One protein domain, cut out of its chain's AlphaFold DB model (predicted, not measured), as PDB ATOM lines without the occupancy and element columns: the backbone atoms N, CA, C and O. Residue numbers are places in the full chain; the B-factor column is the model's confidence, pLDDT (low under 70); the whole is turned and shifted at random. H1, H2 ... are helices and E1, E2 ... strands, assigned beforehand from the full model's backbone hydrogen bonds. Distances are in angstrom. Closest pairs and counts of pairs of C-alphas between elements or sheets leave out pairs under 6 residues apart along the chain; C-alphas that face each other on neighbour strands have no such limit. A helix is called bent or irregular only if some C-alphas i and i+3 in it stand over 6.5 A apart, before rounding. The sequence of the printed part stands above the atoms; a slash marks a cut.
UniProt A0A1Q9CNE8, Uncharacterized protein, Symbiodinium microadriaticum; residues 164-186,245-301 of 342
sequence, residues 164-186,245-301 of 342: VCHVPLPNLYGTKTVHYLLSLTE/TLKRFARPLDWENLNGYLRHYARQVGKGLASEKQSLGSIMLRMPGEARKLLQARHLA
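This is residues 164 to 186 and 245 to 301 of the 342 residues of an uncharacterized protein of Symbiodinium microadriaticum (UniProt A0A1Q9CNE8). One long helix, H2, runs along one side of the domain; near its first residues lies a small two-stranded hairpin, E1 and E2, and short H1 packs on its other end, on residues 262 to 270. From the last residue of H2, residues 271 to 283 fold back toward the hairpin, while residues 164 to 177 run from beside E2 to H1 on the side away from H2. The printed part has 80 residues with two named helices and two named strands, in the order H1, H2, E1, E2, and its one sheet, E1 - E2, is antiparallel. The class is mixed, helices and strands, with 36 residues in named elements, under half of those printed. The whole is compact, with a radius of gyration of the C-alphas of 12.9 A and spans of 38 by 26 by 18 A.

The printed part begins with residues 164 to 177, which hold no named element. H1 is residues 178 to 183, beginning at C-alpha 178 (67.200, -7.664, 8.207). After the cut, H2 is residues 252 to 270, 26.7 A from C-alpha 252 (90.348, -7.827, 3.513) to C-alpha 270. It is neither bent nor irregular, but only just: C-alphas 253 and 256 are 6.4 A apart. E1 is residues 284 to 287, 9.5 A long. E2 is residues 290 to 296, 14.2 A long, ending at C-alpha 296 (84.786, 0.749, 18.073).

H1 touches H2, with residues 262 to 270 of H2 alone; the closest C-alphas are those of Val 178 and Ala 266, 6.0 A apart. The two helices run opposite ways at a shallow tilt of 21 degrees. In H1 every O i to N i+4 pair is within hydrogen-bond range; in H2 13 of 15 are. The closest C-alphas of H2 and E1 are those of Asp 254 and Leu 285, 7.7 A apart. E1 and E2 form a hairpin, antiparallel, with 142 degrees between their directions. N 285 and O 295 are 2.8 A apart and N 295 and O 285 are 2.7 A apart, both within hydrogen-bond range. Residues 164 to 165 pair, parallel, with residues 294 to 295 of E2. H1 is apart from E1 and E2, and H2 is apart from E2.

The two C-alphas farthest apart are those of Gly 272 and Gly 289, 38.5 A. Residues 187 to 244 are not printed, and C-alphas 186 and 245 are 8.4 A apart across this cut, in the link from H1 to H2. The link from H2 to E1 is long, with 13 residues, and that from E1 to E2 is tight, with 2. The mean pLDDT of the printed part is 73.9; residues 164 to 185, 276 to 277, 279 and 298 to 301 of this model are under 70.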
ATOM      1  N   VAL A 164      91.261   4.927  21.274       42.94
ATOM      2  CA  VAL A 164      89.971   4.551  20.689       42.94
ATOM      3  C   VAL A 164      89.434   5.738  19.895       42.94
ATOM      4  O   VAL A 164      88.798   6.642  20.442       42.94
ATOM      5  N   CYS A 165      89.663   5.744  18.584       44.66
ATOM      6  CA  CYS A 165      89.043   6.726  17.699       44.66
ATOM      7  C   CYS A 165      87.555   6.383  17.514       44.66
ATOM      8  O   CYS A 165      87.191   5.259  17.167       44.66
ATOM      9  N   HIS A 166      86.685   7.356  17.775       45.97
ATOM     10  CA  HIS A 166      85.239   7.199  17.647       45.97
ATOM     11  C   HIS A 166      84.813   7.702  16.267       45.97
ATOM     12  O   HIS A 166      84.913   8.895  15.995       45.97
ATOM     13  N   VAL A 167      84.328   6.809  15.403       48.41
ATOM     14  CA  VAL A 167      83.718   7.203  14.125       48.41
ATOM     15  C   VAL A 167      82.200   7.122  14.287       48.41
ATOM     16  O   VAL A 167      81.679   6.023  14.500       48.41
ATOM     17  N   PRO A 168      81.470   8.251  14.241       44.25
ATOM     18  CA  PRO A 168      80.017   8.220  14.245       44.25
ATOM     19  C   PRO A 168      79.542   7.600  12.928       44.25
ATOM     20  O   PRO A 168      79.743   8.164  11.856       44.25
ATOM     21  N   LEU A 169      78.919   6.425  13.002       49.25
ATOM     22  CA  LEU A 169      78.202   5.866  11.859       49.25
ATOM     23  C   LEU A 169      76.925   6.694  11.689       49.25
ATOM     24  O   LEU A 169      76.156   6.744  12.646       49.25
ATOM     25  N   PRO A 170      76.690   7.373  10.552       44.91
ATOM     26  CA  PRO A 170      75.484   8.178  10.365       44.91
ATOM     27  C   PRO A 170      74.255   7.333  10.701       44.91
ATOM     28  O   PRO A 170      74.243   6.150  10.367       44.91
ATOM     29  N   ASN A 171      73.272   7.924  11.397       44.97
ATOM     30  CA  ASN A 171      72.028   7.255  11.784       44.97
ATOM     31  C   ASN A 171      71.520   6.435  10.597       44.97
ATOM     32  O   ASN A 171      71.017   6.998   9.624       44.97
ATOM     33  N   LEU A 172      71.695   5.117  10.687       49.78
ATOM     34  CA  LEU A 172      71.252   4.151   9.697       49.78
ATOM     35  C   LEU A 172      69.720   4.100   9.811       49.78
ATOM     36  O   LEU A 172      69.142   3.212  10.434       49.78
ATOM     37  N   TYR A 173      69.049   5.142   9.323       35.28
ATOM     38  CA  TYR A 173      67.597   5.220   9.249       35.28
ATOM     39  C   TYR A 173      67.133   4.082   8.329       35.28
ATOM     40  O   TYR A 173      67.371   4.124   7.126       35.28
ATOM     41  N   GLY A 174      66.533   3.036   8.911       42.06
ATOM     42  CA  GLY A 174      66.088   1.832   8.188       42.06
ATOM     43  C   GLY A 174      66.434   0.487   8.847       42.06
ATOM     44  O   GLY A 174      65.970  -0.552   8.383       42.06
ATOM     45  N   THR A 175      67.173   0.484   9.962       45.84
ATOM     46  CA  THR A 175      67.681  -0.706  10.690       45.84
ATOM     47  C   THR A 175      66.647  -1.696  11.238       45.84
ATOM     48  O   THR A 175      67.035  -2.700  11.825       45.84
ATOM     49  N   LYS A 176      65.347  -1.469  11.038       50.00
ATOM     50  CA  LYS A 176      64.294  -2.404  11.474       50.00
ATOM     51  C   LYS A 176      64.119  -3.607  10.548       50.00
ATOM     52  O   LYS A 176      63.295  -4.464  10.812       50.00
ATOM     53  N   THR A 177      64.835  -3.659   9.429       57.44
ATOM     54  CA  THR A 177      64.701  -4.762   8.478       57.44
ATOM     55  C   THR A 177      66.040  -5.452   8.283       57.44
ATOM     56  O   THR A 177      67.050  -4.818   7.980       57.44
ATOM     57  N   VAL A 178      66.042  -6.778   8.436       59.31
ATOM     58  CA  VAL A 178      67.200  -7.664   8.207       59.31
ATOM     59  C   VAL A 178      67.859  -7.394   6.844       59.31
ATOM     60  O   VAL A 178      69.081  -7.474   6.715       59.31
ATOM     61  N   HIS A 179      67.065  -6.976   5.854       58.34
ATOM     62  CA  HIS A 179      67.516  -6.572   4.522       58.34
ATOM     63  C   HIS A 179      68.561  -5.450   4.527       58.34
ATOM     64  O   HIS A 179      69.455  -5.462   3.688       58.34
ATOM     65  N   TYR A 180      68.506  -4.518   5.481       65.75
ATOM     66  CA  TYR A 180      69.467  -3.419   5.559       65.75
ATOM     67  C   TYR A 180      70.850  -3.869   6.056       65.75
ATOM     68  O   TYR A 180      71.882  -3.398   5.590       65.75
ATOM     69  N   LEU A 181      70.902  -4.816   6.996       65.81
ATOM     70  CA  LEU A 181      72.179  -5.384   7.446       65.81
ATOM     71  C   LEU A 181      72.833  -6.221   6.345       65.81
ATOM     72  O   LEU A 181      74.055  -6.206   6.206       65.81
ATOM     73  N   LEU A 182      72.022  -6.920   5.550       66.38
ATOM     74  CA  LEU A 182      72.502  -7.689   4.407       66.38
ATOM     75  C   LEU A 182      72.968  -6.779   3.264       66.38
ATOM     76  O   LEU A 182      74.023  -7.045   2.691       66.38
ATOM     77  N   SER A 183      72.292  -5.653   3.012       66.94
ATOM     78  CA  SER A 183      72.731  -4.687   1.995       66.94
ATOM     79  C   SER A 183      74.046  -3.979   2.345       66.94
ATOM     80  O   SER A 183      74.747  -3.521   1.451       66.94
ATOM     81  N   LEU A 184      74.444  -3.935   3.625       66.25
ATOM     82  CA  LEU A 184      75.790  -3.497   4.026       66.25
ATOM     83  C   LEU A 184      76.885  -4.533   3.712       66.25
ATOM     84  O   LEU A 184      78.065  -4.171   3.664       66.25
ATOM     85  N   THR A 185      76.514  -5.809   3.549       66.12
ATOM     86  CA  THR A 185      77.434  -6.911   3.204       66.12
ATOM     87  C   THR A 185      77.482  -7.211   1.713       66.12
ATOM     88  O   THR A 185      78.505  -7.683   1.216       66.12
ATOM     89  N   GLU A 186      76.395  -6.928   1.004       70.06
ATOM     90  CA  GLU A 186      76.330  -6.988  -0.446       70.06
ATOM     91  C   GLU A 186      76.948  -5.705  -1.000       70.06
ATOM     92  O   GLU A 186      76.284  -4.690  -1.189       70.06
ATOM     93  N   THR A 245      80.153   1.279   1.950       80.81
ATOM     94  CA  THR A 245      79.907  -0.043   2.525       80.81
ATOM     95  C   THR A 245      80.915  -0.325   3.633       80.81
ATOM     96  O   THR A 245      82.064   0.130   3.598       80.81
ATOM     97  N   LEU A 246      80.503  -1.102   4.637       82.44
ATOM     98  CA  LEU A 246      81.360  -1.468   5.771       82.44
ATOM     99  C   LEU A 246      82.641  -2.195   5.301       82.44
ATOM    100  O   LEU A 246      83.696  -2.083   5.927       82.44
ATOM    101  N   LYS A 247      82.557  -2.863   4.143       84.62
ATOM    102  CA  LYS A 247      83.661  -3.525   3.437       84.62
ATOM    103  C   LYS A 247      84.813  -2.580   3.090       84.62
ATOM    104  O   LYS A 247      85.958  -3.006   3.134       84.62
ATOM    105  N   ARG A 248      84.541  -1.296   2.819       82.69
ATOM    106  CA  ARG A 248      85.588  -0.293   2.537       82.69
ATOM    107  C   ARG A 248      86.409   0.087   3.768       82.69
ATOM    108  O   ARG A 248      87.534   0.555   3.627       82.69
ATOM    109  N   PHE A 249      85.849  -0.096   4.962       82.00
ATOM    110  CA  PHE A 249      86.518   0.218   6.226       82.00
ATOM    111  C   PHE A 249      87.188  -1.001   6.860       82.00
ATOM    112  O   PHE A 249      88.116  -0.844   7.654       82.00
ATOM    113  N   ALA A 250      86.735  -2.208   6.523       85.81
ATOM    114  CA  ALA A 250      87.354  -3.442   6.978       85.81
ATOM    115  C   ALA A 250      88.584  -3.783   6.125       85.81
ATOM    116  O   ALA A 250      88.584  -3.643   4.904       85.81
ATOM    117  N   ARG A 251      89.644  -4.289   6.763       85.88
ATOM    118  CA  ARG A 251      90.747  -4.914   6.021       85.88
ATOM    119  C   ARG A 251      90.231  -6.190   5.346       85.88
ATOM    120  O   ARG A 251      89.396  -6.863   5.951       85.88
ATOM    121  N   PRO A 252      90.772  -6.596   4.183       85.56
ATOM    122  CA  PRO A 252      90.348  -7.827   3.513       85.56
ATOM    123  C   PRO A 252      90.342  -9.064   4.433       85.56
ATOM    124  O   PRO A 252      89.383  -9.822   4.428       85.56
ATOM    125  N   LEU A 253      91.357  -9.200   5.299       86.38
ATOM    126  CA  LEU A 253      91.475 -10.285   6.289       86.38
ATOM    127  C   LEU A 253      90.421 -10.229   7.409       86.38
ATOM    128  O   LEU A 253      89.992 -11.261   7.914       86.38
ATOM    129  N   ASP A 254      90.012  -9.027   7.818       87.44
ATOM    130  CA  ASP A 254      89.025  -8.846   8.887       87.44
ATOM    131  C   ASP A 254      87.589  -8.973   8.339       87.44
ATOM    132  O   ASP A 254      86.658  -9.290   9.085       87.44
ATOM    133  N   TRP A 255      87.406  -8.750   7.030       89.88
ATOM    134  CA  TRP A 255      86.103  -8.757   6.370       89.88
ATOM    135  C   TRP A 255      85.418 -10.120   6.405       89.88
ATOM    136  O   TRP A 255      84.219 -10.171   6.657       89.88
ATOM    137  N   GLU A 256      86.139 -11.224   6.202       90.06
ATOM    138  CA  GLU A 256      85.533 -12.564   6.215       90.06
ATOM    139  C   GLU A 256      84.910 -12.895   7.576       90.06
ATOM    140  O   GLU A 256      83.747 -13.305   7.652       90.06
ATOM    141  N   ASN A 257      85.643 -12.618   8.657       89.19
ATOM    142  CA  ASN A 257      85.171 -12.816  10.026       89.19
ATOM    143  C   ASN A 257      83.974 -11.911  10.343       89.19
ATOM    144  O   ASN A 257      82.972 -12.356  10.906       89.19
ATOM    145  N   LEU A 258      84.062 -10.642   9.943       89.88
ATOM    146  CA  LEU A 258      83.007  -9.658  10.153       89.88
ATOM    147  C   LEU A 258      81.734 -10.007   9.373       89.88
ATOM    148  O   LEU A 258      80.639  -9.964   9.929       89.88
ATOM    149  N   ASN A 259      81.870 -10.411   8.113       90.56
ATOM    150  CA  ASN A 259      80.770 -10.858   7.265       90.56
ATOM    151  C   ASN A 259      80.117 -12.125   7.839       90.56
ATOM    152  O   ASN A 259      78.891 -12.205   7.929       90.56
ATOM    153  N   GLY A 260      80.916 -13.088   8.313       91.38
ATOM    154  CA  GLY A 260      80.417 -14.270   9.019       91.38
ATOM    155  C   GLY A 260      79.600 -13.910  10.264       91.38
ATOM    156  O   GLY A 260      78.491 -14.423  10.447       91.38
ATOM    157  N   TYR A 261      80.102 -12.975  11.076       90.12
ATOM    158  CA  TYR A 261      79.418 -12.471  12.269       90.12
ATOM    159  C   TYR A 261      78.100 -11.758  11.930       90.12
ATOM    160  O   TYR A 261      77.062 -12.074  12.516       90.12
ATOM    161  N   LEU A 262      78.108 -10.861  10.939       89.38
ATOM    162  CA  LEU A 262      76.917 -10.134  10.483       89.38
ATOM    163  C   LEU A 262      75.856 -11.082   9.915       89.38
ATOM    164  O   LEU A 262      74.685 -10.978  10.279       89.38
ATOM    165  N   ARG A 263      76.250 -12.063   9.095       92.00
ATOM    166  CA  ARG A 263      75.336 -13.088   8.564       92.00
ATOM    167  C   ARG A 263      74.786 -13.996   9.655       92.00
ATOM    168  O   ARG A 263      73.630 -14.411   9.591       92.00
ATOM    169  N   HIS A 264      75.599 -14.359  10.646       91.19
ATOM    170  CA  HIS A 264      75.118 -15.114  11.800       91.19
ATOM    171  C   HIS A 264      74.071 -14.306  12.575       91.19
ATOM    172  O   HIS A 264      72.982 -14.817  12.822       91.19
ATOM    173  N   TYR A 265      74.354 -13.039  12.879       86.81
ATOM    174  CA  TYR A 265      73.410 -12.159  13.563       86.81
ATOM    175  C   TYR A 265      72.111 -11.965  12.764       86.81
ATOM    176  O   TYR A 265      71.030 -12.169  13.309       86.81
ATOM    177  N   ALA A 266      72.197 -11.689  11.460       87.06
ATOM    178  CA  ALA A 266      71.032 -11.573  10.579       87.06
ATOM    179  C   ALA A 266      70.157 -12.841  10.600       87.06
ATOM    180  O   ALA A 266      68.932 -12.746  10.658       87.06
ATOM    181  N   ARG A 267      70.774 -14.033  10.631       90.38
ATOM    182  CA  ARG A 267      70.053 -15.309  10.783       90.38
ATOM    183  C   ARG A 267      69.378 -15.448  12.149       90.38
ATOM    184  O   ARG A 267      68.278 -15.982  12.210       90.38
ATOM    185  N   GLN A 268      70.013 -14.993  13.230       88.62
ATOM    186  CA  GLN A 268      69.423 -15.032  14.574       88.62
ATOM    187  C   GLN A 268      68.218 -14.088  14.693       88.62
ATOM    188  O   GLN A 268      67.187 -14.482  15.239       88.62
ATOM    189  N   VAL A 269      68.318 -12.883  14.120       85.88
ATOM    190  CA  VAL A 269      67.206 -11.921  14.056       85.88
ATOM    191  C   VAL A 269      66.071 -12.467  13.187       85.88
ATOM    192  O   VAL A 269      64.925 -12.474  13.622       85.88
ATOM    193  N   GLY A 270      66.378 -13.018  12.007       84.00
ATOM    194  CA  GLY A 270      65.369 -13.615  11.121       84.00
ATOM    195  C   GLY A 270      64.637 -14.821  11.727       84.00
ATOM    196  O   GLY A 270      63.495 -15.086  11.368       84.00
ATOM    197  N   LYS A 271      65.263 -15.531  12.674       91.62
ATOM    198  CA  LYS A 271      64.639 -16.622  13.443       91.62
ATOM    199  C   LYS A 271      63.877 -16.143  14.687       91.62
ATOM    200  O   LYS A 271      63.338 -16.978  15.406       91.62
ATOM    201  N   GLY A 272      63.884 -14.843  14.990       89.19
ATOM    202  CA  GLY A 272      63.321 -14.288  16.226       89.19
ATOM    203  C   GLY A 272      64.071 -14.691  17.503       89.19
ATOM    204  O   GLY A 272      63.575 -14.454  18.600       89.19
ATOM    205  N   LEU A 273      65.259 -15.300  17.382       87.50
ATOM    206  CA  LEU A 273      66.083 -15.749  18.514       87.50
ATOM    207  C   LEU A 273      66.863 -14.596  19.156       87.50
ATOM    208  O   LEU A 273      67.192 -14.653  20.339       87.50
ATOM    209  N   ALA A 274      67.151 -13.554  18.378       84.50
ATOM    210  CA  ALA A 274      67.705 -12.305  18.872       84.50
ATOM    211  C   ALA A 274      66.629 -11.220  18.812       84.50
ATOM    212  O   ALA A 274      65.985 -11.030  17.780       84.50
ATOM    213  N   SER A 275      66.450 -10.488  19.911       77.19
ATOM    214  CA  SER A 275      65.606  -9.293  19.881       77.19
ATOM    215  C   SER A 275      66.249  -8.269  18.947       77.19
ATOM    216  O   SER A 275      67.449  -8.035  19.048       77.19
ATOM    217  N   GLU A 276      65.474  -7.579  18.108       68.25
ATOM    218  CA  GLU A 276      65.985  -6.432  17.333       68.25
ATOM    219  C   GLU A 276      66.628  -5.359  18.233       68.25
ATOM    220  O   GLU A 276      67.472  -4.583  17.792       68.25
ATOM    221  N   LYS A 277      66.255  -5.330  19.522       69.75
ATOM    222  CA  LYS A 277      66.842  -4.447  20.536       69.75
ATOM    223  C   LYS A 277      68.155  -4.963  21.121       69.75
ATOM    224  O   LYS A 277      68.844  -4.192  21.789       69.75
ATOM    225  N   GLN A 278      68.514  -6.233  20.914       74.50
ATOM    226  CA  GLN A 278      69.854  -6.714  21.233       74.50
ATOM    227  C   GLN A 278      70.805  -6.092  20.223       74.50
ATOM    228  O   GLN A 278      71.013  -6.613  19.128       74.50
ATOM    229  N   SER A 279      71.363  -4.945  20.609       68.69
ATOM    230  CA  SER A 279      72.438  -4.297  19.880       68.69
ATOM    231  C   SER A 279      73.507  -5.339  19.573       68.69
ATOM    232  O   SER A 279      73.964  -6.020  20.497       68.69
ATOM    233  N   LEU A 280      73.919  -5.439  18.304       76.38
ATOM    234  CA  LEU A 280      75.187  -6.079  17.961       76.38
ATOM    235  C   LEU A 280      76.228  -5.609  18.982       76.38
ATOM    236  O   LEU A 280      76.339  -4.406  19.243       76.38
ATOM    237  N   GLY A 281      76.929  -6.561  19.604       79.31
ATOM    238  CA  GLY A 281      78.017  -6.231  20.518       79.31
ATOM    239  C   GLY A 281      78.971  -5.258  19.830       79.31
ATOM    240  O   GLY A 281      79.079  -5.266  18.603       79.31
ATOM    241  N   SER A 282      79.625  -4.378  20.591       81.44
ATOM    242  CA  SER A 282      80.483  -3.355  19.990       81.44
ATOM    243  C   SER A 282      81.523  -4.006  19.077       81.44
ATOM    244  O   SER A 282      82.399  -4.730  19.552       81.44
ATOM    245  N   ILE A 283      81.416  -3.760  17.773       84.88
ATOM    246  CA  ILE A 283      82.337  -4.311  16.782       84.88
ATOM    247  C   ILE A 283      83.602  -3.458  16.813       84.88
ATOM    248  O   ILE A 283      83.518  -2.234  16.705       84.88
ATOM    249  N   MET A 284      84.765  -4.094  16.966       85.19
ATOM    250  CA  MET A 284      86.056  -3.419  16.854       85.19
ATOM    251  C   MET A 284      86.690  -3.712  15.495       85.19
ATOM    252  O   MET A 284      86.894  -4.871  15.146       85.19
ATOM    253  N   LEU A 285      87.012  -2.664  14.741       85.81
ATOM    254  CA  LEU A 285      87.651  -2.736  13.427       85.81
ATOM    255  C   LEU A 285      89.044  -2.114  13.500       85.81
ATOM    256  O   LEU A 285      89.226  -1.071  14.117       85.81
ATOM    257  N   ARG A 286      90.047  -2.718  12.867       83.44
ATOM    258  CA  ARG A 286      91.381  -2.105  12.775       83.44
ATOM    259  C   ARG A 286      91.365  -0.958  11.777       83.44
ATOM    260  O   ARG A 286      90.857  -1.124  10.672       83.44
ATOM    261  N   MET A 287      91.984   0.172  12.124       80.06
ATOM    262  CA  MET A 287      92.118   1.274  11.170       80.06
ATOM    263  C   MET A 287      92.962   0.849   9.958       80.06
ATOM    264  O   MET A 287      94.023   0.226  10.125       80.06
ATOM    265  N   PRO A 288      92.531   1.158   8.722       74.12
ATOM    266  CA  PRO A 288      93.401   1.029   7.560       74.12
ATOM    267  C   PRO A 288      94.615   1.957   7.735       74.12
ATOM    268  O   PRO A 288      94.486   3.078   8.213       74.12
ATOM    269  N   GLY A 289      95.817   1.458   7.433       81.50
ATOM    270  CA  GLY A 289      97.080   2.187   7.634       81.50
ATOM    271  C   GLY A 289      97.651   2.150   9.059       81.50
ATOM    272  O   GLY A 289      98.863   2.233   9.225       81.50
ATOM    273  N   GLU A 290      96.834   1.916  10.091       81.12
ATOM    274  CA  GLU A 290      97.292   1.928  11.488       81.12
ATOM    275  C   GLU A 290      96.948   0.622  12.217       81.12
ATOM    276  O   GLU A 290      95.870   0.446  12.777       81.12
ATOM    277  N   ALA A 291      97.887  -0.332  12.246       75.81
ATOM    278  CA  ALA A 291      97.652  -1.664  12.824       75.81
ATOM    279  C   ALA A 291      97.386  -1.681  14.341       75.81
ATOM    280  O   ALA A 291      96.877  -2.676  14.854       75.81
ATOM    281  N   ARG A 292      97.740  -0.605  15.057       81.19
ATOM    282  CA  ARG A 292      97.601  -0.509  16.518       81.19
ATOM    283  C   ARG A 292      96.338   0.221  16.972       81.19
ATOM    284  O   ARG A 292      96.026   0.151  18.156       81.19
ATOM    285  N   LYS A 293      95.625   0.901  16.067       80.00
ATOM    286  CA  LYS A 293      94.407   1.643  16.412       80.00
ATOM    287  C   LYS A 293      93.168   0.840  16.031       80.00
ATOM    288  O   LYS A 293      93.087   0.258  14.946       80.00
ATOM    289  N   LEU A 294      92.211   0.804  16.953       81.88
ATOM    290  CA  LEU A 294      90.938   0.109  16.800       81.88
ATOM    291  C   LEU A 294      89.802   1.137  16.802       81.88
ATOM    292  O   LEU A 294      89.746   2.017  17.657       81.88
ATOM    293  N   LEU A 295      88.896   1.005  15.841       80.75
ATOM    294  CA  LEU A 295      87.626   1.708  15.758       80.75
ATOM    295  C   LEU A 295      86.570   0.858  16.430       80.75
ATOM    296  O   LEU A 295      86.318  -0.265  16.004       80.75
ATOM    297  N   GLN A 296      85.927   1.399  17.453       83.00
ATOM    298  CA  GLN A 296      84.786   0.749  18.073       83.00
ATOM    299  C   GLN A 296      83.497   1.328  17.487       83.00
ATOM    300  O   GLN A 296      83.219   2.519  17.633       83.00
ATOM    301  N   ALA A 297      82.685   0.481  16.856       77.50
ATOM    302  CA  ALA A 297      81.334   0.851  16.458       77.50
ATOM    303  C   ALA A 297      80.476   1.030  17.722       77.50
ATOM    304  O   ALA A 297      80.318   0.102  18.520       77.50
ATOM    305  N   ARG A 298      79.930   2.235  17.920       68.56
ATOM    306  CA  ARG A 298      79.003   2.553  19.015       68.56
ATOM    307  C   ARG A 298      77.591   2.748  18.483       68.56
ATOM    308  O   ARG A 298      77.381   3.393  17.461       68.56
ATOM    309  N   HIS A 299      76.621   2.230  19.227       63.09
ATOM    310  CA  HIS A 299      75.206   2.442  18.959       63.09
ATOM    311  C   HIS A 299      74.825   3.897  19.283       63.09
ATOM    312  O   HIS A 299      74.946   4.335  20.429       63.09
ATOM    313  N   LEU A 300      74.366   4.657  18.283       58.41
ATOM    314  CA  LEU A 300      74.037   6.083  18.425       58.41
ATOM    315  C   LEU A 300      72.703   6.371  19.136       58.41
ATOM    316  O   LEU A 300      72.305   7.529  19.197       58.41
ATOM    317  N   ALA A 301      72.017   5.388  19.732       59.28
ATOM    318  CA  ALA A 301      70.717   5.643  20.375       59.28
ATOM    319  C   ALA A 301      70.746   6.711  21.486       59.28
ATOM    320  O   ALA A 301      69.714   7.307  21.779       59.28
TER     321      ALA A 301